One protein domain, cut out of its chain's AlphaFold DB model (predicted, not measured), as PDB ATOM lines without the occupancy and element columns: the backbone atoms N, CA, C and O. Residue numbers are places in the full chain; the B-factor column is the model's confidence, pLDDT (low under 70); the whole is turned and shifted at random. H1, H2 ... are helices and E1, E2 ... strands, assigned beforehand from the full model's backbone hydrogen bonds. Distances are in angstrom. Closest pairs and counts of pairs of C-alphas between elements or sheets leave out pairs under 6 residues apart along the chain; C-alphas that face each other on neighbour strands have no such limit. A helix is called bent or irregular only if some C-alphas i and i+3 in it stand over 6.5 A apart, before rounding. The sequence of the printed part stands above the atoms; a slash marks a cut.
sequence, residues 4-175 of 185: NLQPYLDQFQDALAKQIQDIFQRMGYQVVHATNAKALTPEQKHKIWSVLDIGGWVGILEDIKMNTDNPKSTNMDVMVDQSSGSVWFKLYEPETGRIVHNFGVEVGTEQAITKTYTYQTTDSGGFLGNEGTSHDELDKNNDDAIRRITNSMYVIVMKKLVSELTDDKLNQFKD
ATOM      1  N   ASN A   4     133.042 147.234 122.399       70.81
ATOM      2  CA  ASN A   4     133.137 146.486 121.139       70.81
ATOM      3  C   ASN A   4     131.825 145.814 120.693       70.81
ATOM      4  O   ASN A   4     131.631 145.565 119.509       70.81
ATOM      5  N   LEU A   5     130.886 145.569 121.612       74.31
ATOM      6  CA  LEU A   5     129.571 145.007 121.284       74.31
ATOM      7  C   LEU A   5     128.539 146.065 120.886       74.31
ATOM      8  O   LEU A   5     127.451 145.722 120.425       74.31
ATOM      9  N   GLN A   6     128.854 147.349 121.061       78.12
ATOM     10  CA  GLN A   6     127.906 148.439 120.847       78.12
ATOM     11  C   GLN A   6     127.305 148.477 119.426       78.12
ATOM     12  O   GLN A   6     126.098 148.687 119.331       78.12
ATOM     13  N   PRO A   7     128.054 148.193 118.337       81.38
ATOM     14  CA  PRO A   7     127.483 148.135 116.986       81.38
ATOM     15  C   PRO A   7     126.493 146.981 116.762       81.38
ATOM     16  O   PRO A   7     125.660 147.054 115.863       81.38
ATOM     17  N   TYR A   8     126.584 145.913 117.561       79.06
ATOM     18  CA  TYR A   8     125.783 144.690 117.413       79.06
ATOM     19  C   TYR A   8     124.616 144.618 118.410       79.06
ATOM     20  O   TYR A   8     123.742 143.757 118.285       79.06
ATOM     21  N   LEU A   9     124.597 145.518 119.400       77.75
ATOM     22  CA  LEU A   9     123.681 145.489 120.535       77.75
ATOM     23  C   LEU A   9     122.218 145.601 120.111       77.75
ATOM     24  O   LEU A   9     121.414 144.752 120.494       77.75
ATOM     25  N   ASP A  10     121.892 146.623 119.321       83.12
ATOM     26  CA  ASP A  10     120.511 146.909 118.931       83.12
ATOM     27  C   ASP A  10     119.937 145.737 118.126       83.12
ATOM     28  O   ASP A  10     118.864 145.227 118.434       83.12
ATOM     29  N   GLN A  11     120.716 145.202 117.178       86.62
ATOM     30  CA  GLN A  11     120.312 144.039 116.389       86.62
ATOM     31  C   GLN A  11     120.078 142.798 117.263       86.62
ATOM     32  O   GLN A  11     119.125 142.050 117.034       86.62
ATOM     33  N   PHE A  12     120.943 142.557 118.252       83.56
ATOM     34  CA  PHE A  12     120.810 141.425 119.164       83.56
ATOM     35  C   PHE A  12     119.569 141.556 120.060       83.56
ATOM     36  O   PHE A  12     118.802 140.600 120.197       83.56
ATOM     37  N   GLN A  13     119.349 142.739 120.640       86.38
ATOM     38  CA  GLN A  13     118.190 143.017 121.490       86.38
ATOM     39  C   GLN A  13     116.881 142.936 120.703       86.38
ATOM     40  O   GLN A  13     115.947 142.277 121.160       86.38
ATOM     41  N   ASP A  14     116.835 143.515 119.504       88.69
ATOM     42  CA  ASP A  14     115.663 143.473 118.631       88.69
ATOM     43  C   ASP A  14     115.323 142.042 118.207       88.69
ATOM     44  O   ASP A  14     114.156 141.637 118.233       88.69
ATOM     45  N   ALA A  15     116.332 141.241 117.848       88.25
ATOM     46  CA  ALA A  15     116.131 139.844 117.476       88.25
ATOM     47  C   ALA A  15     115.572 139.019 118.644       88.25
ATOM     48  O   ALA A  15     114.599 138.279 118.460       88.25
ATOM     49  N   LEU A  16     116.138 139.185 119.848       89.06
ATOM     50  CA  LEU A  16     115.648 138.521 121.057       89.06
ATOM     51  C   LEU A  16     114.213 138.945 121.375       89.06
ATOM     52  O   LEU A  16     113.346 138.088 121.536       89.06
ATOM     53  N   ALA A  17     113.938 140.251 121.422       90.19
ATOM     54  CA  ALA A  17     112.612 140.778 121.734       90.19
ATOM     55  C   ALA A  17     111.557 140.275 120.740       90.19
ATOM     56  O   ALA A  17     110.466 139.861 121.143       90.19
ATOM     57  N   LYS A  18     111.897 140.242 119.446       92.12
ATOM     58  CA  LYS A  18     111.012 139.738 118.395       92.12
ATOM     59  C   LYS A  18     110.738 138.244 118.534       92.12
ATOM     60  O   LYS A  18     109.580 137.844 118.481       92.12
ATOM     61  N   GLN A  19     111.758 137.412 118.752       90.62
ATOM     62  CA  GLN A  19     111.523 135.973 118.921       90.62
ATOM     63  C   GLN A  19     110.764 135.646 120.204       90.62
ATOM     64  O   GLN A  19     109.904 134.769 120.193       90.62
ATOM     65  N   ILE A  20     111.032 136.362 121.297       91.56
ATOM     66  CA  ILE A  20     110.276 136.227 122.545       91.56
ATOM     67  C   ILE A  20     108.806 136.579 122.314       91.56
ATOM     68  O   ILE A  20     107.924 135.816 122.709       91.56
ATOM     69  N   GLN A  21     108.538 137.694 121.628       93.19
ATOM     70  CA  GLN A  21     107.184 138.065 121.234       93.19
ATOM     71  C   GLN A  21     106.523 136.950 120.416       93.19
ATOM     72  O   GLN A  21     105.407 136.546 120.742       93.19
ATOM     73  N   ASP A  22     107.200 136.444 119.383       92.75
ATOM     74  CA  ASP A  22     106.661 135.403 118.505       92.75
ATOM     75  C   ASP A  22     106.329 134.119 119.285       92.75
ATOM     76  O   ASP A  22     105.306 133.485 119.021       92.75
ATOM     77  N   ILE A  23     107.156 133.744 120.268       90.06
ATOM     78  CA  ILE A  23     106.908 132.599 121.157       90.06
ATOM     79  C   ILE A  23     105.611 132.812 121.948       90.06
ATOM     80  O   ILE A  23     104.707 131.982 121.872       90.06
ATOM     81  N   PHE A  24     105.470 133.941 122.647       90.12
ATOM     82  CA  PHE A  24     104.258 134.238 123.420       90.12
ATOM     83  C   PHE A  24     103.007 134.353 122.544       90.12
ATOM     84  O   PHE A  24     101.951 133.843 122.919       90.12
ATOM     85  N   GLN A  25     103.115 134.940 121.353       92.62
ATOM     86  CA  GLN A  25     101.997 135.032 120.413       92.62
ATOM     87  C   GLN A  25     101.552 133.658 119.902       92.62
ATOM     88  O   GLN A  25     100.353 133.394 119.831       92.62
ATOM     89  N   ARG A  26     102.492 132.752 119.603       90.25
ATOM     90  CA  ARG A  26     102.175 131.365 119.214       90.25
ATOM     91  C   ARG A  26     101.509 130.574 120.336       90.25
ATOM     92  O   ARG A  26     100.698 129.703 120.048       90.25
ATOM     93  N   MET A  27     101.812 130.908 121.587       85.75
ATOM     94  CA  MET A  27     101.151 130.344 122.769       85.75
ATOM     95  C   MET A  27      99.797 131.013 123.083       85.75
ATOM     96  O   MET A  27      99.141 130.650 124.053       85.75
ATOM     97  N   GLY A  28      99.350 131.979 122.268       89.62
ATOM     98  CA  GLY A  28      98.035 132.618 122.387       89.62
ATOM     99  C   GLY A  28      97.998 133.888 123.242       89.62
ATOM    100  O   GLY A  28      96.916 134.416 123.501       89.62
ATOM    101  N   TYR A  29      99.150 134.412 123.668       89.75
ATOM    102  CA  TYR A  29      99.223 135.645 124.450       89.75
ATOM    103  C   TYR A  29      99.280 136.891 123.560       89.75
ATOM    104  O   TYR A  29      99.919 136.914 122.507       89.75
ATOM    105  N   GLN A  30      98.663 137.978 124.026       91.69
ATOM    106  CA  GLN A  30      98.910 139.311 123.481       91.69
ATOM    107  C   GLN A  30     100.138 139.914 124.160       91.69
ATOM    108  O   GLN A  30     100.207 139.976 125.387       91.69
ATOM    109  N   VAL A  31     101.093 140.375 123.357       92.12
ATOM    110  CA  VAL A  31     102.352 140.956 123.836       92.12
ATOM    111  C   VAL A  31     102.344 142.452 123.566       92.12
ATOM    112  O   VAL A  31     102.027 142.886 122.459       92.12
ATOM    113  N   VAL A  32     102.709 143.233 124.579       89.56
ATOM    114  CA  VAL A  32     102.902 144.681 124.481       89.56
ATOM    115  C   VAL A  32     104.317 144.994 124.939       89.56
ATOM    116  O   VAL A  32     104.732 144.552 126.009       89.56
ATOM    117  N   HIS A  33     105.047 145.764 124.136       89.06
ATOM    118  CA  HIS A  33     106.381 146.233 124.497       89.06
ATOM    119  C   HIS A  33     106.294 147.487 125.355       89.06
ATOM    120  O   HIS A  33     105.534 148.408 125.056       89.06
ATOM    121  N   ALA A  34     107.109 147.535 126.402       84.44
ATOM    122  CA  ALA A  34     107.296 148.712 127.231       84.44
ATOM    123  C   ALA A  34     108.794 148.985 127.367       84.44
ATOM    124  O   ALA A  34     109.578 148.068 127.595       84.44
ATOM    125  N   THR A  35     109.193 150.252 127.265       78.69
ATOM    126  CA  THR A  35     110.598 150.669 127.385       78.69
ATOM    127  C   THR A  35     111.170 150.421 128.778       78.69
ATOM    128  O   THR A  35     112.377 150.264 128.927       78.69
ATOM    129  N   ASN A  36     110.327 150.422 129.812       78.19
ATOM    130  CA  ASN A  36     110.671 149.979 131.161       78.19
ATOM    131  C   ASN A  36     109.401 149.762 132.001       78.19
ATOM    132  O   ASN A  36     108.319 150.239 131.661       78.19
ATOM    133  N   ALA A  37     109.548 149.108 133.155       71.25
ATOM    134  CA  ALA A  37     108.448 148.827 134.081       71.25
ATOM    135  C   ALA A  37     107.716 150.080 134.612       71.25
ATOM    136  O   ALA A  37     106.553 150.000 135.009       71.25
ATOM    137  N   LYS A  38     108.381 151.246 134.631       74.94
ATOM    138  CA  LYS A  38     107.778 152.520 135.064       74.94
ATOM    139  C   LYS A  38     106.914 153.159 133.974       74.94
ATOM    140  O   LYS A  38     106.145 154.059 134.288       74.94
ATOM    141  N   ALA A  39     107.021 152.697 132.727       81.12
ATOM    142  CA  ALA A  39     106.218 153.184 131.610       81.12
ATOM    143  C   ALA A  39     104.770 152.660 131.634       81.12
ATOM    144  O   ALA A  39     103.927 153.192 130.919       81.12
ATOM    145  N   LEU A  40     104.468 151.640 132.451       85.38
ATOM    146  CA  LEU A  40     103.119 151.093 132.580       85.38
ATOM    147  C   LEU A  40     102.255 151.965 133.499       85.38
ATOM    148  O   LEU A  40     102.575 152.144 134.679       85.38
ATOM    149  N   THR A  41     101.128 152.459 132.980       88.25
ATOM    150  CA  THR A  41     100.114 153.159 133.786       88.25
ATOM    151  C   THR A  41      99.455 152.205 134.792       88.25
ATOM    152  O   THR A  41      99.468 150.990 134.579       88.25
ATOM    153  N   PRO A  42      98.837 152.701 135.883       88.69
ATOM    154  CA  PRO A  42      98.105 151.843 136.822       88.69
ATOM    155  C   PRO A  42      97.040 150.967 136.142       88.69
ATOM    156  O   PRO A  42      96.940 149.778 136.427       88.69
ATOM    157  N   GLU A  43      96.310 151.523 135.174       87.69
ATOM    158  CA  GLU A  43      95.311 150.795 134.380       87.69
ATOM    159  C   GLU A  43      95.946 149.678 133.536       87.69
ATOM    160  O   GLU A  43      95.414 148.570 133.449       87.69
ATOM    161  N   GLN A  44      97.112 149.941 132.935       88.50
ATOM    162  CA  GLN A  44      97.859 148.930 132.188       88.50
ATOM    163  C   GLN A  44      98.377 147.828 133.105       88.50
ATOM    164  O   GLN A  44      98.255 146.660 132.750       88.50
ATOM    165  N   LYS A  45      98.908 148.171 134.284       88.31
ATOM    166  CA  LYS A  45      99.331 147.177 135.280       88.31
ATOM    167  C   LYS A  45      98.167 146.278 135.681       88.31
ATOM    168  O   LYS A  45      98.335 145.068 135.720       88.31
ATOM    169  N   HIS A  46      96.977 146.850 135.851       87.75
ATOM    170  CA  HIS A  46      95.795 146.064 136.179       87.75
ATOM    171  C   HIS A  46      95.384 145.084 135.069       87.75
ATOM    172  O   HIS A  46      95.079 143.913 135.315       87.75
ATOM    173  N   LYS A  47      95.431 145.541 133.813       88.19
ATOM    174  CA  LYS A  47      95.061 144.735 132.641       88.19
ATOM    175  C   LYS A  47      96.110 143.684 132.262       88.19
ATOM    176  O   LYS A  47      95.753 142.623 131.754       88.19
ATOM    177  N   ILE A  48      97.395 143.985 132.438       90.12
ATOM    178  CA  ILE A  48      98.494 143.093 132.066       90.12
ATOM    179  C   ILE A  48      98.541 141.918 133.046       90.12
ATOM    180  O   ILE A  48      98.501 142.081 134.265       90.12
ATOM    181  N   TRP A  49      98.626 140.711 132.491       88.38
ATOM    182  CA  TRP A  49      98.736 139.483 133.273       88.38
ATOM    183  C   TRP A  49     100.116 139.362 133.928       88.38
ATOM    184  O   TRP A  49     100.216 139.134 135.129       88.38
ATOM    185  N   SER A  50     101.182 139.558 133.152       90.88
ATOM    186  CA  SER A  50     102.552 139.510 133.649       90.88
ATOM    187  C   SER A  50     103.487 140.350 132.788       90.88
ATOM    188  O   SER A  50     103.201 140.607 131.617       90.88
ATOM    189  N   VAL A  51     104.611 140.758 133.370       92.69
ATOM    190  CA  VAL A  51     105.714 141.415 132.673       92.69
ATOM    191  C   VAL A  51     106.929 140.497 132.697       92.69
ATOM    192  O   VAL A  51     107.330 140.022 133.760       92.69
ATOM    193  N   LEU A  52     107.520 140.279 131.522       92.81
ATOM    194  CA  LEU A  52     108.838 139.673 131.375       92.81
ATOM    195  C   LEU A  52     109.884 140.788 131.267       92.81
ATOM    196  O   LEU A  52     109.926 141.505 130.273       92.81
ATOM    197  N   ASP A  53     110.713 140.928 132.296       92.81
ATOM    198  CA  ASP A  53     111.872 141.819 132.314       92.81
ATOM    199  C   ASP A  53     113.144 141.024 132.005       92.81
ATOM    200  O   ASP A  53     113.382 139.953 132.572       92.81
ATOM    201  N   ILE A  54     113.943 141.554 131.082       91.69
ATOM    202  CA  ILE A  54     115.173 140.941 130.592       91.69
ATOM    203  C   ILE A  54     116.293 141.929 130.868       91.69
ATOM    204  O   ILE A  54     116.314 143.033 130.327       91.69
ATOM    205  N   GLY A  55     117.249 141.521 131.692       90.50
ATOM    206  CA  GLY A  55     118.473 142.279 131.898       90.50
ATOM    207  C   GLY A  55     119.691 141.400 131.688       90.50
ATOM    208  O   GLY A  55     119.594 140.183 131.562       90.50
ATOM    209  N   GLY A  56     120.858 142.018 131.626       89.31
ATOM    210  CA  GLY A  56     122.083 141.276 131.406       89.31
ATOM    211  C   GLY A  56     123.314 142.157 131.422       89.31
ATOM    212  O   GLY A  56     123.246 143.370 131.208       89.31
ATOM    213  N   TRP A  57     124.452 141.512 131.617       87.44
ATOM    214  CA  TRP A  57     125.758 142.033 131.243       87.44
ATOM    215  C   TRP A  57     126.364 141.033 130.263       87.44
ATOM    216  O   TRP A  57     126.393 139.843 130.549       87.44
ATOM    217  N   VAL A  58     126.827 141.520 129.117       86.75
ATOM    218  CA  VAL A  58     127.526 140.718 128.113       86.75
ATOM    219  C   VAL A  58     128.729 141.517 127.634       86.75
ATOM    220  O   VAL A  58     128.628 142.734 127.434       86.75
ATOM    221  N   GLY A  59     129.854 140.841 127.468       85.88
ATOM    222  CA  GLY A  59     131.073 141.395 126.909       85.88
ATOM    223  C   GLY A  59     131.827 140.361 126.090       85.88
ATOM    224  O   GLY A  59     131.631 139.161 126.263       85.88
ATOM    225  N   ILE A  60     132.694 140.844 125.208       86.00
ATOM    226  CA  ILE A  60     133.706 140.030 124.536       86.00
ATOM    227  C   ILE A  60     135.058 140.644 124.878       86.00
ATOM    228  O   ILE A  60     135.261 141.845 124.705       86.00
ATOM    229  N   LEU A  61     135.945 139.835 125.441       84.38
ATOM    230  CA  LEU A  61     137.339 140.166 125.680       84.38
ATOM    231  C   LEU A  61     138.118 139.757 124.434       84.38
ATOM    232  O   LEU A  61     138.141 138.575 124.108       84.38
ATOM    233  N   GLU A  62     138.703 140.726 123.743       82.00
ATOM    234  CA  GLU A  62     139.457 140.487 122.512       82.00
ATOM    235  C   GLU A  62     140.927 140.181 122.797       82.00
ATOM    236  O   GLU A  62     141.468 140.590 123.830       82.00
ATOM    237  N   ASP A  63     141.574 139.511 121.843       81.44
ATOM    238  CA  ASP A  63     143.031 139.376 121.783       81.44
ATOM    239  C   ASP A  63     143.664 138.738 123.039       81.44
ATOM    240  O   ASP A  63     144.769 139.086 123.474       81.44
ATOM    241  N   ILE A  64     142.985 137.756 123.634       79.50
ATOM    242  CA  ILE A  64     143.546 136.986 124.743       79.50
ATOM    243  C   ILE A  64     144.545 135.976 124.189       79.50
ATOM    244  O   ILE A  64     144.180 135.037 123.483       79.50
ATOM    245  N   LYS A  65     145.814 136.120 124.569       80.25
ATOM    246  CA  LYS A  65     146.838 135.124 124.259       80.25
ATOM    247  C   LYS A  65     146.670 133.892 125.154       80.25
ATOM    248  O   LYS A  65     146.775 133.999 126.376       80.25
ATOM    249  N   MET A  66     146.457 132.726 124.553       76.12
ATOM    250  CA  MET A  66     146.361 131.438 125.241       76.12
ATOM    251  C   MET A  66     147.356 130.439 124.650       76.12
ATOM    252  O   MET A  66     147.538 130.375 123.435       76.12
ATOM    253  N   ASN A  67     147.986 129.639 125.508       74.12
ATOM    254  CA  ASN A  67     148.705 128.456 125.047       74.12
ATOM    255  C   ASN A  67     147.660 127.417 124.630       74.12
ATOM    256  O   ASN A  67     146.652 127.243 125.319       74.12
ATOM    257  N   THR A  68     147.866 126.737 123.507       65.12
ATOM    258  CA  THR A  68     147.012 125.593 123.204       65.12
ATOM    259  C   THR A  68     147.372 124.483 124.183       65.12
ATOM    260  O   THR A  68     148.497 123.998 124.160       65.12
ATOM    261  N   ASP A  69     146.437 124.047 125.032       64.88
ATOM    262  CA  ASP A  69     146.613 122.926 125.981       64.88
ATOM    263  C   ASP A  69     146.887 121.566 125.279       64.88
ATOM    264  O   ASP A  69     146.612 120.490 125.809       64.88
ATOM    265  N   ASN A  70     147.397 121.587 124.046       65.50
ATOM    266  CA  ASN A  70     147.813 120.457 123.257       65.50
ATOM    267  C   ASN A  70     149.214 119.994 123.700       65.50
ATOM    268  O   ASN A  70     150.221 120.581 123.291       65.50
ATOM    269  N   PRO A  71     149.324 118.872 124.434       57.50
ATOM    270  CA  PRO A  71     150.607 118.379 124.937       57.50
ATOM    271  C   PRO A  71     151.575 117.940 123.826       57.50
ATOM    272  O   PRO A  71     152.736 117.660 124.107       57.50
ATOM    273  N   LYS A  72     151.116 117.848 122.569       57.91
ATOM    274  CA  LYS A  72     151.946 117.508 121.403       57.91
ATOM    275  C   LYS A  72     152.484 118.730 120.654       57.91
ATOM    276  O   LYS A  72     153.319 118.557 119.773       57.91
ATOM    277  N   SER A  73     152.015 119.931 120.990       61.47
ATOM    278  CA  SER A  73     152.330 121.171 120.274       61.47
ATOM    279  C   SER A  73     152.788 122.232 121.270       61.47
ATOM    280  O   SER A  73     152.092 123.208 121.514       61.47
ATOM    281  N   THR A  74     153.973 122.050 121.854       60.34
ATOM    282  CA  THR A  74     154.533 122.960 122.875       60.34
ATOM    283  C   THR A  74     154.887 124.353 122.350       60.34
ATOM    284  O   THR A  74     155.280 125.219 123.125       60.34
ATOM    285  N   ASN A  75     154.774 124.566 121.038       65.56
ATOM    286  CA  ASN A  75     155.246 125.760 120.345       65.56
ATOM    287  C   ASN A  75     154.109 126.501 119.637       65.56
ATOM    288  O   ASN A  75     154.342 127.149 118.615       65.56
ATOM    289  N   MET A  76     152.879 126.336 120.118       67.38
ATOM    290  CA  MET A  76     151.704 126.926 119.498       67.38
ATOM    291  C   MET A  76     150.926 127.755 120.513       67.38
ATOM    292  O   MET A  76     150.344 127.218 121.455       67.38
ATOM    293  N   ASP A  77     150.893 129.060 120.263       73.19
ATOM    294  CA  ASP A  77     150.035 130.000 120.975       73.19
ATOM    295  C   ASP A  77     148.896 130.432 120.051       73.19
ATOM    296  O   ASP A  77     149.069 130.557 118.837       73.19
ATOM    297  N   VAL A  78     147.734 130.714 120.627       76.25
ATOM    298  CA  VAL A  78     146.580 131.271 119.919       76.25
ATOM    299  C   VAL A  78     146.171 132.602 120.533       76.25
ATOM    300  O   VAL A  78     146.351 132.833 121.727       76.25
ATOM    301  N   MET A  79     145.620 133.479 119.703       79.81
ATOM    302  CA  MET A  79     144.843 134.631 120.152       79.81
ATOM    303  C   MET A  79     143.380 134.258 120.064       79.81
ATOM    304  O   MET A  79     142.949 133.683 119.058       79.81
ATOM    305  N   VAL A  80     142.636 134.559 121.118       82.25
ATOM    306  CA  VAL A  80     141.215 134.259 121.191       82.25
ATOM    307  C   VAL A  80     140.422 135.465 121.650       82.25
ATOM    308  O   VAL A  80     140.840 136.204 122.542       82.25
ATOM    309  N   ASP A  81     139.228 135.579 121.092       83.75
ATOM    310  CA  ASP A  81     138.167 136.400 121.636       83.75
ATOM    311  C   ASP A  81     137.298 135.518 122.539       83.75
ATOM    312  O   ASP A  81     136.892 134.413 122.167       83.75
ATOM    313  N   GLN A  82     137.025 135.993 123.749       85.25
ATOM    314  CA  GLN A  82     136.319 135.256 124.795       85.25
ATOM    315  C   GLN A  82     135.086 136.031 125.239       85.25
ATOM    316  O   GLN A  82     135.172 137.168 125.699       85.25
ATOM    317  N   SER A  83     133.925 135.389 125.181       88.25
ATOM    318  CA  SER A  83     132.704 135.931 125.781       88.25
ATOM    319  C   SER A  83     132.783 135.987 127.309       88.25
ATOM    320  O   SER A  83     133.438 135.170 127.955       88.25
ATOM    321  N   SER A  84     132.051 136.925 127.905       87.31
ATOM    322  CA  SER A  84     131.852 137.031 129.349       87.31
ATOM    323  C   SER A  84     130.452 137.548 129.661       87.31
ATOM    324  O   SER A  84     129.950 138.452 128.989       87.31
ATOM    325  N   GLY A  85     129.851 137.030 130.729       89.00
ATOM    326  CA  GLY A  85     128.667 137.616 131.339       89.00
ATOM    327  C   GLY A  85     127.454 136.700 131.360       89.00
ATOM    328  O   GLY A  85     127.526 135.505 131.099       89.00
ATOM    329  N   SER A  86     126.314 137.289 131.700       90.00
ATOM    330  CA  SER A  86     125.081 136.565 131.982       90.00
ATOM    331  C   SER A  86     123.851 137.395 131.626       90.00
ATOM    332  O   SER A  86     123.832 138.610 131.849       90.00
ATOM    333  N   VAL A  87     122.799 136.724 131.165       92.62
ATOM    334  CA  VAL A  87     121.467 137.296 130.927       92.62
ATOM    335  C   VAL A  87     120.493 136.727 131.955       92.62
ATOM    336  O   VAL A  87     120.526 135.534 132.245       92.62
ATOM    337  N   TRP A  88     119.618 137.557 132.514       94.44
ATOM    338  CA  TRP A  88     118.603 137.157 133.486       94.44
ATOM    339  C   TRP A  88     117.205 137.564 133.038       94.44
ATOM    340  O   TRP A  88     116.973 138.665 132.541       94.44
ATOM    341  N   PHE A  89     116.260 136.667 133.290       94.69
ATOM    342  CA  PHE A  89     114.852 136.815 132.962       94.69
ATOM    343  C   PHE A  89     114.040 136.827 134.251       94.69
ATOM    344  O   PHE A  89     114.269 136.007 135.146       94.69
ATOM    345  N   LYS A  90     113.089 137.754 134.349       93.81
ATOM    346  CA  LYS A  90     112.172 137.877 135.484       93.81
ATOM    347  C   LYS A  90     110.749 138.003 134.972       93.81
ATOM    348  O   LYS A  90     110.421 138.981 134.311       93.81
ATOM    349  N   LEU A  91     109.908 137.040 135.317       92.75
ATOM    350  CA  LEU A  91     108.474 137.087 135.078       92.75
ATOM    351  C   LEU A  91     107.782 137.487 136.380       92.75
ATOM    352  O   LEU A  91     107.952 136.811 137.399       92.75
ATOM    353  N   TYR A  92     107.033 138.585 136.374       92.12
ATOM    354  CA  TYR A  92     106.391 139.101 137.583       92.12
ATOM    355  C   TYR A  92     104.994 139.660 137.322       92.12
ATOM    356  O   TYR A  92     104.640 140.028 136.201       92.12
ATOM    357  N   GLU A  93     104.185 139.703 138.376       91.88
ATOM    358  CA  GLU A  93     102.872 140.340 138.365       91.88
ATOM    359  C   GLU A  93     103.052 141.864 138.557       91.88
ATOM    360  O   GLU A  93     103.712 142.281 139.515       91.88
ATOM    361  N   PRO A  94     102.558 142.714 137.639       91.06
ATOM    362  CA  PRO A  94     102.918 144.135 137.579       91.06
ATOM    363  C   PRO A  94     102.309 145.038 138.661       91.06
ATOM    364  O   PRO A  94     102.871 146.109 138.913       91.06
ATOM    365  N   GLU A  95     101.179 144.678 139.274       89.62
ATOM    366  CA  GLU A  95     100.536 145.497 140.313       89.62
ATOM    367  C   GLU A  95     101.293 145.402 141.641       89.62
ATOM    368  O   GLU A  95     101.596 146.414 142.271       89.62
ATOM    369  N   THR A  96     101.649 144.182 142.036       88.94
ATOM    370  CA  THR A  96     102.328 143.870 143.299       88.94
ATOM    371  C   THR A  96     103.846 143.792 143.162       88.94
ATOM    372  O   THR A  96     104.561 143.876 144.161       88.94
ATOM    373  N   GLY A  97     104.359 143.596 141.944       88.81
ATOM    374  CA  GLY A  97     105.779 143.363 141.677       88.81
ATOM    375  C   GLY A  97     106.270 141.969 142.080       88.81
ATOM    376  O   GLY A  97     107.479 141.723 142.069       88.81
ATOM    377  N   ARG A  98     105.374 141.048 142.465       89.75
ATOM    378  CA  ARG A  98     105.757 139.696 142.890       89.75
ATOM    379  C   ARG A  98     106.321 138.898 141.720       89.75
ATOM    380  O   ARG A  98     105.650 138.703 140.708       89.75
ATOM    381  N   ILE A  99     107.549 138.413 141.887       91.56
ATOM    382  CA  ILE A  99     108.231 137.555 140.915       91.56
ATOM    383  C   ILE A  99     107.641 136.148 140.992       91.56
ATOM    384  O   ILE A  99     107.589 135.551 142.064       91.56
ATOM    385  N   VAL A 100     107.218 135.638 139.842       91.12
ATOM    386  CA  VAL A 100     106.586 134.323 139.674       91.12
ATOM    387  C   VAL A 100     107.587 133.318 139.115       91.12
ATOM    388  O   VAL A 100     107.569 132.153 139.496       91.12
ATOM    389  N   HIS A 101     108.499 133.781 138.257       92.19
ATOM    390  CA  HIS A 101     109.601 132.973 137.747       92.19
ATOM    391  C   HIS A 101     110.841 133.826 137.516       92.19
ATOM    392  O   HIS A 101     110.747 134.986 137.104       92.19
ATOM    393  N   ASN A 102     112.012 133.249 137.752       93.44
ATOM    394  CA  ASN A 102     113.274 133.840 137.342       93.44
ATOM    395  C   ASN A 102     114.259 132.756 136.908       93.44
ATOM    396  O   ASN A 102     114.222 131.625 137.387       93.44
ATOM    397  N   PHE A 103     115.135 133.103 135.974       93.88
ATOM    398  CA  PHE A 103     116.241 132.239 135.584       93.88
ATOM    399  C   PHE A 103     117.364 133.060 134.956       93.88
ATOM    400  O   PHE A 103     117.144 134.146 134.415       93.88
ATOM    401  N   GLY A 104     118.578 132.525 135.049       93.69
ATOM    402  CA  GLY A 104     119.778 133.089 134.443       93.69
ATOM    403  C   GLY A 104     120.327 132.193 133.340       93.69
ATOM    404  O   GLY A 104     120.108 130.978 133.336       93.69
ATOM    405  N   VAL A 105     121.053 132.808 132.417       94.25
ATOM    406  CA  VAL A 105     121.796 132.151 131.346       94.25
ATOM    407  C   VAL A 105     123.222 132.679 131.382       94.25
ATOM    408  O   VAL A 105     123.436 133.876 131.193       94.25
ATOM    409  N   GLU A 106     124.181 131.792 131.633       91.31
ATOM    410  CA  GLU A 106     125.599 132.109 131.481       91.31
ATOM    411  C   GLU A 106     125.927 132.190 129.989       91.31
ATOM    412  O   GLU A 106     125.605 131.274 129.230       91.31
ATOM    413  N   VAL A 107     126.551 133.289 129.571       88.31
ATOM    414  CA  VAL A 107     126.963 133.516 128.181       88.31
ATOM    415  C   VAL A 107     128.470 133.732 128.052       88.31
ATOM    416  O   VAL A 107     128.937 134.000 126.955       88.31
ATOM    417  N   GLY A 108     129.239 133.581 129.138       84.06
ATOM    418  CA  GLY A 108     130.692 133.751 129.165       84.06
ATOM    419  C   GLY A 108     131.526 132.516 128.823       84.06
ATOM    420  O   GLY A 108     132.660 132.407 129.278       84.06
ATOM    421  N   THR A 109     130.971 131.551 128.090       83.94
ATOM    422  CA  THR A 109     131.625 130.251 127.828       83.94
ATOM    423  C   THR A 109     132.052 130.046 126.375       83.94
ATOM    424  O   THR A 109     132.719 129.066 126.062       83.94
ATOM    425  N   GLU A 110     131.728 130.990 125.493       85.25
ATOM    426  CA  GLU A 110     132.055 130.946 124.068       85.25
ATOM    427  C   GLU A 110     133.418 131.586 123.774       85.25
ATOM    428  O   GLU A 110     133.715 132.674 124.278       85.25
ATOM    429  N   GLN A 111     134.198 130.927 122.915       82.94
ATOM    430  CA  GLN A 111     135.516 131.353 122.439       82.94
ATOM    431  C   GLN A 111     135.583 131.308 120.909       82.94
ATOM    432  O   GLN A 111     135.028 130.400 120.284       82.94
ATOM    433  N   ALA A 112     136.326 132.237 120.313       80.94
ATOM    434  CA  ALA A 112     136.706 132.201 118.904       80.94
ATOM    435  C   ALA A 112     138.210 132.469 118.765       80.94
ATOM    436  O   ALA A 112     138.721 133.430 119.327       80.94
ATOM    437  N   ILE A 113     138.926 131.604 118.040       75.88
ATOM    438  CA  ILE A 113     140.356 131.787 117.747       75.88
ATOM    439  C   ILE A 113     140.471 132.790 116.601       75.88
ATOM    440  O   ILE A 113     139.910 132.530 115.542       75.88
ATOM    441  N   THR A 114     141.205 133.882 116.812       68.88
ATOM    442  CA  THR A 114     141.427 134.950 115.823       68.88
ATOM    443  C   THR A 114     142.787 134.842 115.136       68.88
ATOM    444  O   THR A 114     142.933 135.214 113.975       68.88
ATOM    445  N   LYS A 115     143.814 134.329 115.834       68.00
ATOM    446  CA  LYS A 115     145.157 134.100 115.266       68.00
ATOM    447  C   LYS A 115     145.816 132.868 115.853       68.00
ATOM    448  O   LYS A 115     145.636 132.560 117.029       68.00
ATOM    449  N   THR A 116     146.650 132.207 115.054       66.31
ATOM    450  CA  THR A 116     147.522 131.120 115.517       66.31
ATOM    451  C   THR A 116     148.982 131.465 115.238       66.31
ATOM    452  O   THR A 116     149.365 131.784 114.109       66.31
ATOM    453  N   TYR A 117     149.814 131.376 116.271       65.56
ATOM    454  CA  TYR A 117     151.257 131.543 116.192       65.56
ATOM    455  C   TYR A 117     151.925 130.188 116.355       65.56
ATOM    456  O   TYR A 117     151.722 129.508 117.358       65.56
ATOM    457  N   THR A 118     152.750 129.810 115.382       64.12
ATOM    458  CA  THR A 118     153.617 128.635 115.502       64.12
ATOM    459  C   THR A 118     155.062 129.094 115.599       64.12
ATOM    460  O   THR A 118     155.534 129.874 114.770       64.12
ATOM    461  N   TYR A 119     155.764 128.603 116.614       63.59
ATOM    462  CA  TYR A 119     157.174 128.887 116.838       63.59
ATOM    463  C   TYR A 119     158.024 127.679 116.430       63.59
ATOM    464  O   TYR A 119     157.699 126.529 116.736       63.59
ATOM    465  N   GLN A 120     159.146 127.922 115.755       57.62
ATOM    466  CA  GLN A 120     160.159 126.890 115.557       57.62
ATOM    467  C   GLN A 120     161.038 126.820 116.812       57.62
ATOM    468  O   GLN A 120     161.724 127.784 117.147       57.62
ATOM    469  N   THR A 121     161.018 125.697 117.534       52.72
ATOM    470  CA  THR A 121     161.982 125.462 118.619       52.72
ATOM    471  C   THR A 121     163.313 125.001 118.060       52.72
ATOM    472  O   THR A 121     163.352 124.107 117.218       52.72
ATOM    473  N   THR A 122     164.402 125.547 118.599       52.38
ATOM    474  CA  THR A 122     165.735 124.945 118.493       52.38
ATOM    475  C   THR A 122     166.069 124.204 119.789       52.38
ATOM    476  O   THR A 122     165.560 124.556 120.857       52.38
ATOM    477  N   ASP A 123     166.934 123.190 119.703       50.75
ATOM    478  CA  ASP A 123     167.281 122.244 120.782       50.75
ATOM    479  C   ASP A 123     167.910 122.874 122.050       50.75
ATOM    480  O   ASP A 123     168.274 122.164 122.984       50.75
ATOM    481  N   SER A 124     168.067 124.200 122.109       56.28
ATOM    482  CA  SER A 124     168.793 124.915 123.166       56.28
ATOM    483  C   SER A 124     167.930 125.815 124.060       56.28
ATOM    484  O   SER A 124     168.470 126.453 124.963       56.28
ATOM    485  N   GLY A 125     166.611 125.894 123.847       49.94
ATOM    486  CA  GLY A 125     165.714 126.703 124.692       49.94
ATOM    487  C   GLY A 125     165.991 128.218 124.665       49.94
ATOM    488  O   GLY A 125     165.483 128.949 125.515       49.94
ATOM    489  N   GLY A 126     166.804 128.695 123.716       41.16
ATOM    490  CA  GLY A 126     167.148 130.104 123.534       41.16
ATOM    491  C   GLY A 126     166.173 130.853 122.619       41.16
ATOM    492  O   GLY A 126     165.675 130.310 121.635       41.16
ATOM    493  N   PHE A 127     165.932 132.129 122.938       46.50
ATOM    494  CA  PHE A 127     165.073 133.050 122.190       46.50
ATOM    495  C   PHE A 127     165.759 133.471 120.875       46.50
ATOM    496  O   PHE A 127     166.616 134.357 120.872       46.50
ATOM    497  N   LEU A 128     165.405 132.838 119.753       45.53
ATOM    498  CA  LEU A 128     165.692 133.382 118.422       45.53
ATOM    499  C   LEU A 128     164.653 134.460 118.106       45.53
ATOM    500  O   LEU A 128     163.451 134.250 118.255       45.53
ATOM    501  N   GLY A 129     165.132 135.634 117.704       40.62
ATOM    502  CA  GLY A 129     164.279 136.738 117.293       40.62
ATOM    503  C   GLY A 129     163.347 136.332 116.152       40.62
ATOM    504  O   GLY A 129     163.796 135.987 115.072       40.62
ATOM    505  N   ASN A 130     162.048 136.427 116.414       42.09
ATOM    506  CA  ASN A 130     161.006 136.802 115.461       42.09
ATOM    507  C   ASN A 130     160.910 136.054 114.109       42.09
ATOM    508  O   ASN A 130     160.612 136.681 113.098       42.09
ATOM    509  N   GLU A 131     161.044 134.724 114.089       44.09
ATOM    510  CA  GLU A 131     160.542 133.887 112.975       44.09
ATOM    511  C   GLU A 131     159.314 133.049 113.384       44.09
ATOM    512  O   GLU A 131     159.107 131.923 112.935       44.09
ATOM    513  N   GLY A 132     158.459 133.593 114.257       47.22
ATOM    514  CA  GLY A 132     157.122 133.034 114.455       47.22
ATOM    515  C   GLY A 132     156.310 133.244 113.181       47.22
ATOM    516  O   GLY A 132     155.976 134.380 112.849       47.22
ATOM    517  N   THR A 133     156.006 132.174 112.446       52.12
ATOM    518  CA  THR A 133     155.122 132.276 111.283       52.12
ATOM    519  C   THR A 133     153.692 132.433 111.803       52.12
ATOM    520  O   THR A 133     153.092 131.475 112.303       52.12
ATOM    521  N   SER A 134     153.160 133.656 111.754       50.03
ATOM    522  CA  SER A 134     151.746 133.913 112.027       50.03
ATOM    523  C   SER A 134     150.923 133.360 110.873       50.03
ATOM    524  O   SER A 134     151.097 133.783 109.730       50.03
ATOM    525  N   HIS A 135     150.044 132.412 111.169       55.25
ATOM    526  CA  HIS A 135     149.069 131.928 110.204       55.25
ATOM    527  C   HIS A 135     147.740 132.612 110.536       55.25
ATOM    528  O   HIS A 135     147.077 132.260 111.515       55.25
ATOM    529  N   ASP A 136     147.377 133.627 109.749       50.34
ATOM    530  CA  ASP A 136     146.067 134.288 109.804       50.34
ATOM    531  C   ASP A 136     145.012 133.366 109.156       50.34
ATOM    532  O   ASP A 136     144.540 133.639 108.055       50.34
ATOM    533  N   GLU A 137     144.691 132.213 109.760       50.09
ATOM    534  CA  GLU A 137     143.798 131.227 109.113       50.09
ATOM    535  C   GLU A 137     142.543 130.783 109.886       50.09
ATOM    536  O   GLU A 137     141.822 129.920 109.393       50.09
ATOM    537  N   LEU A 138     142.153 131.395 111.010       54.44
ATOM    538  CA  LEU A 138     140.849 131.104 111.639       54.44
ATOM    539  C   LEU A 138     140.183 132.400 112.128       54.44
ATOM    540  O   LEU A 138     140.833 133.183 112.799       54.44
ATOM    541  N   ASP A 139     138.924 132.606 111.701       52.09
ATOM    542  CA  ASP A 139     138.114 133.842 111.747       52.09
ATOM    543  C   ASP A 139     138.872 135.090 111.214       52.09
ATOM    544  O   ASP A 139     139.723 135.670 111.873       52.09
ATOM    545  N   LYS A 140     138.585 135.508 109.965       54.47
ATOM    546  CA  LYS A 140     139.412 136.434 109.147       54.47
ATOM    547  C   LYS A 140     139.671 137.830 109.758       54.47
ATOM    548  O   LYS A 140     140.465 138.577 109.188       54.47
ATOM    549  N   ASN A 141     138.991 138.197 110.849       68.00
ATOM    550  CA  ASN A 141     139.154 139.426 111.636       68.00
ATOM    551  C   ASN A 141     138.355 139.315 112.963       68.00
ATOM    552  O   ASN A 141     137.417 138.519 113.037       68.00
ATOM    553  N   ASN A 142     138.638 140.165 113.961       70.69
ATOM    554  CA  ASN A 142     137.899 140.245 115.239       70.69
ATOM    555  C   ASN A 142     136.378 140.420 115.026       70.69
ATOM    556  O   ASN A 142     135.573 139.880 115.777       70.69
ATOM    557  N   ASP A 143     135.947 141.090 113.951       78.19
ATOM    558  CA  ASP A 143     134.520 141.213 113.609       78.19
ATOM    559  C   ASP A 143     133.830 139.860 113.351       78.19
ATOM    560  O   ASP A 143     132.689 139.650 113.772       78.19
ATOM    561  N   ASP A 144     134.500 138.923 112.674       81.06
ATOM    562  CA  ASP A 144     133.936 137.595 112.409       81.06
ATOM    563  C   ASP A 144     133.837 136.779 113.708       81.06
ATOM    564  O   ASP A 144     132.811 136.135 113.956       81.06
ATOM    565  N   ALA A 145     134.851 136.885 114.573       81.88
ATOM    566  CA  ALA A 145     134.858 136.284 115.903       81.88
ATOM    567  C   ALA A 145     133.723 136.839 116.782       81.88
ATOM    568  O   ALA A 145     132.931 136.066 117.332       81.88
ATOM    569  N   ILE A 146     133.551 138.165 116.827       83.38
ATOM    570  CA  ILE A 146     132.458 138.833 117.546       83.38
ATOM    571  C   ILE A 146     131.096 138.350 117.042       83.38
ATOM    572  O   ILE A 146     130.226 138.004 117.848       83.38
ATOM    573  N   ARG A 147     130.887 138.281 115.721       85.19
ATOM    574  CA  ARG A 147     129.617 137.807 115.144       85.19
ATOM    575  C   ARG A 147     129.348 136.347 115.489       85.19
ATOM    576  O   ARG A 147     128.217 136.006 115.837       85.19
ATOM    577  N   ARG A 148     130.366 135.487 115.420       86.19
ATOM    578  CA  ARG A 148     130.252 134.068 115.774       86.19
ATOM    579  C   ARG A 148     129.891 133.885 117.245       86.19
ATOM    580  O   ARG A 148     128.910 133.202 117.535       86.19
ATOM    581  N   ILE A 149     130.616 134.547 118.144       86.44
ATOM    582  CA  ILE A 149     130.348 134.523 119.586       86.44
ATOM    583  C   ILE A 149     128.935 135.051 119.870       86.44
ATOM    584  O   ILE A 149     128.160 134.404 120.571       86.44
ATOM    585  N   THR A 150     128.543 136.175 119.265       86.75
ATOM    586  CA  THR A 150     127.208 136.769 119.453       86.75
ATOM    587  C   THR A 150     126.084 135.843 118.983       86.75
ATOM    588  O   THR A 150     125.082 135.684 119.684       86.75
ATOM    589  N   ASN A 151     126.263 135.160 117.850       89.06
ATOM    590  CA  ASN A 151     125.316 134.153 117.365       89.06
ATOM    591  C   ASN A 151     125.225 132.937 118.300       89.06
ATOM    592  O   ASN A 151     124.121 132.456 118.565       89.06
ATOM    593  N   SER A 152     126.349 132.447 118.832       90.25
ATOM    594  CA  SER A 152     126.341 131.366 119.827       90.25
ATOM    595  C   SER A 152     125.586 131.773 121.094       90.25
ATOM    596  O   SER A 152     124.683 131.053 121.530       90.25
ATOM    597  N   MET A 153     125.885 132.957 121.647       90.12
ATOM    598  CA  MET A 153     125.198 133.492 122.828       90.12
ATOM    599  C   MET A 153     123.687 133.583 122.595       90.12
ATOM    600  O   MET A 153     122.903 133.152 123.441       90.12
ATOM    601  N   TYR A 154     123.272 134.069 121.422       90.12
ATOM    602  CA  TYR A 154     121.867 134.127 121.024       90.12
ATOM    603  C   TYR A 154     121.188 132.753 121.102       90.12
ATOM    604  O   TYR A 154     120.128 132.598 121.714       90.12
ATOM    605  N   VAL A 155     121.815 131.731 120.513       91.69
ATOM    606  CA  VAL A 155     121.283 130.362 120.498       91.69
ATOM    607  C   VAL A 155     121.176 129.791 121.913       91.69
ATOM    608  O   VAL A 155     120.169 129.155 122.230       91.69
ATOM    609  N   ILE A 156     122.176 130.014 122.768       92.44
ATOM    610  CA  ILE A 156     122.172 129.537 124.159       92.44
ATOM    611  C   ILE A 156     121.030 130.184 124.949       92.44
ATOM    612  O   ILE A 156     120.246 129.477 125.592       92.44
ATOM    613  N   VAL A 157     120.888 131.507 124.843       92.75
ATOM    614  CA  VAL A 157     119.819 132.270 125.504       92.75
ATOM    615  C   VAL A 157     118.444 131.782 125.058       92.75
ATOM    616  O   VAL A 157     117.612 131.450 125.904       92.75
ATOM    617  N   MET A 158     118.217 131.651 123.750       92.25
ATOM    618  CA  MET A 158     116.925 131.206 123.222       92.25
ATOM    619  C   MET A 158     116.596 129.760 123.602       92.25
ATOM    620  O   MET A 158     115.458 129.470 123.968       92.25
ATOM    621  N   LYS A 159     117.577 128.848 123.577       93.38
ATOM    622  CA  LYS A 159     117.373 127.460 124.023       93.38
ATOM    623  C   LYS A 159     116.952 127.402 125.489       93.38
ATOM    624  O   LYS A 159     116.004 126.691 125.825       93.38
ATOM    625  N   LYS A 160     117.636 128.157 126.356       93.81
ATOM    626  CA  LYS A 160     117.318 128.193 127.784       93.81
ATOM    627  C   LYS A 160     115.937 128.800 128.020       93.81
ATOM    628  O   LYS A 160     115.134 128.173 128.703       93.81
ATOM    629  N   LEU A 161     115.620 129.926 127.386       91.50
ATOM    630  CA  LEU A 161     114.293 130.544 127.439       91.50
ATOM    631  C   LEU A 161     113.180 129.552 127.066       91.50
ATOM    632  O   LEU A 161     112.245 129.372 127.840       91.50
ATOM    633  N   VAL A 162     113.284 128.877 125.918       90.50
ATOM    634  CA  VAL A 162     112.252 127.926 125.464       90.50
ATOM    635  C   VAL A 162     112.099 126.757 126.445       90.50
ATOM    636  O   VAL A 162     110.980 126.342 126.728       90.50
ATOM    637  N   SER A 163     113.194 126.266 127.035       92.25
ATOM    638  CA  SER A 163     113.133 125.216 128.068       92.25
ATOM    639  C   SER A 163     112.491 125.670 129.392       92.25
ATOM    640  O   SER A 163     112.029 124.852 130.192       92.25
ATOM    641  N   GLU A 164     112.473 126.978 129.650       91.38
ATOM    642  CA  GLU A 164     111.869 127.574 130.843       91.38
ATOM    643  C   GLU A 164     110.415 128.015 130.626       91.38
ATOM    644  O   GLU A 164     109.684 128.164 131.604       91.38
ATOM    645  N   LEU A 165     109.975 128.160 129.373       85.31
ATOM    646  CA  LEU A 165     108.624 128.583 128.985       85.31
ATOM    647  C   LEU A 165     107.818 127.438 128.350       85.31
ATOM    648  O   LEU A 165     107.225 127.591 127.289       85.31
ATOM    649  N   THR A 166     107.804 126.275 128.996       83.50
ATOM    650  CA  THR A 166     106.933 125.152 128.609       83.50
ATOM    651  C   THR A 166     105.494 125.386 129.074       83.50
ATOM    652  O   THR A 166     105.307 125.962 130.148       83.50
ATOM    653  N   ASP A 167     104.502 124.847 128.362       80.38
ATOM    654  CA  ASP A 167     103.071 124.985 128.692       80.38
ATOM    655  C   ASP A 167     102.747 124.674 130.164       80.38
ATOM    656  O   ASP A 167     102.059 125.448 130.828       80.38
ATOM    657  N   ASP A 168     103.310 123.596 130.722       84.19
ATOM    658  CA  ASP A 168     103.086 123.212 132.123       84.19
ATOM    659  C   ASP A 168     103.560 124.285 133.114       84.19
ATOM    660  O   ASP A 168     102.855 124.624 134.065       84.19
ATOM    661  N   LYS A 169     104.744 124.861 132.873       84.31
ATOM    662  CA  LYS A 169     105.301 125.947 133.695       84.31
ATOM    663  C   LYS A 169     104.467 127.218 133.551       84.31
ATOM    664  O   LYS A 169     104.170 127.869 134.546       84.31
ATOM    665  N   LEU A 170     104.037 127.546 132.334       83.00
ATOM    666  CA  LEU A 170     103.194 128.716 132.079       83.00
ATOM    667  C   LEU A 170     101.828 128.607 132.763       83.00
ATOM    668  O   LEU A 170     101.356 129.594 133.329       83.00
ATOM    669  N   ASN A 171     101.226 127.417 132.778       85.62
ATOM    670  CA  ASN A 171      99.989 127.164 133.515       85.62
ATOM    671  C   ASN A 171     100.192 127.343 135.027       85.62
ATOM    672  O   ASN A 171      99.398 128.027 135.670       85.62
ATOM    673  N   GLN A 172     101.298 126.842 135.584       86.88
ATOM    674  CA  GLN A 172     101.642 127.081 136.992       86.88
ATOM    675  C   GLN A 172     101.829 128.575 137.294       86.88
ATOM    676  O   GLN A 172     101.355 129.069 138.319       86.88
ATOM    677  N   PHE A 173     102.478 129.321 136.395       87.81
ATOM    678  CA  PHE A 173     102.637 130.769 136.549       87.81
ATOM    679  C   PHE A 173     101.292 131.492 136.482       87.81
ATOM    680  O   PHE A 173     101.068 132.442 137.232       87.81
ATOM    681  N   LYS A 174     100.378 131.028 135.626       86.38
ATOM    682  CA  LYS A 174      99.027 131.578 135.512       86.38
ATOM    683  C   LYS A 174      98.255 131.416 136.810       86.38
ATOM    684  O   LYS A 174      97.751 132.416 137.319       86.38
ATOM    685  N   ASP A 175      98.242 130.214 137.371       88.31
ATOM    686  CA  ASP A 175      97.566 129.944 138.637       88.31
ATOM    687  C   ASP A 175      98.151 130.797 139.772       88.31
ATOM    688  O   ASP A 175      97.405 131.396 140.552       88.31
TER     689      ASP A 175
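Overview. This is residues 4 to 175 of the 185 residues of the protein "Flagellar sheath adhesin" of Helicobacter heilmannii (UniProt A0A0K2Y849). A long, twisted sheet built on two long strands, E1 and E2, has the long helix H3 packed along it, while H1 runs beside H3 and meets the sheet at E1. H2 and H4 lie toward one end of this rod; E4, E5 and the link between them reach toward the other, where residues 122 to 127 stick out. The printed part has 172 residues, in the order H1 H2 E1 E2 E3 E4 E5 H3 H4, class mixed; the sheet is branched and antiparallel. It is loose, with a radius of gyration of the C-alphas of 22.7 A and spans of 77 by 30 by 26 A.

Arrangement. Start at H1, residues 4 to 26, which is on the sheet; its closest C-alphas to E1, residues 51 to 67, are those of Leu 5 and Gly 59, 6.9 A apart. H2, residues 42 to 47, is not on the sheet. E1, E2 (residues 76 to 92) and E3 (residues 99 to 106) form a meander, each strand the antiparallel neighbour of the one before. Look for N 53 and O 90 at 2.8 A between E1 and E2, and N 89 and O 103 at 2.9 A between E2 and E3. E1 lies on one side of E2; E3 and E4, residues 111 to 118, lie on the other side, with N 79 and O 115 at 2.8 A. E5, residues 133 to 135, forms a hairpin with E4, with N 135 and O 116 at 3.1 A. H3, residues 142 to 164, has a height over the sheet of 6.9 A and runs along the strands, only just, at 29.6 degrees to E2 on the local plane. H1 and H3 touch, closest at the C-alphas of Phe 12 and Tyr 154, 7.6 A, at a shallow tilt of 26 degrees, the same way. H4, residues 167 to 175, only grazes the sheet. Every O i to N i+4 pair is within hydrogen-bond range in H2, H3 and H4; in H1 16 of 19 are.

Along the chain. Find C-alpha 4 at (133.137, 146.486, 121.139); H1 runs 34.5 A from there and is irregular, with C-alphas 7 and 10 7.3 A apart. E1 spans 45.5 A and bends by 67 degrees at residue 63; E2 spans 50.3 A from C-alpha 76 at (151.704, 126.926, 119.498). E3 spans 20.5 A, E4 19.6 A and H3 32.9 A. H2, E5 and H4 are shorter, and H4 ends at C-alpha 175, (97.566, 129.944, 138.637).

Size, cuts and confidence. The C-alphas farthest apart, of Glu 43 and Ser 124, are 78.7 A apart. The printed part has no cut; the links H1 to H2 and E4 to E5 are long. The model's pLDDT is under 70 in residues 68 to 76 and 114 to 141.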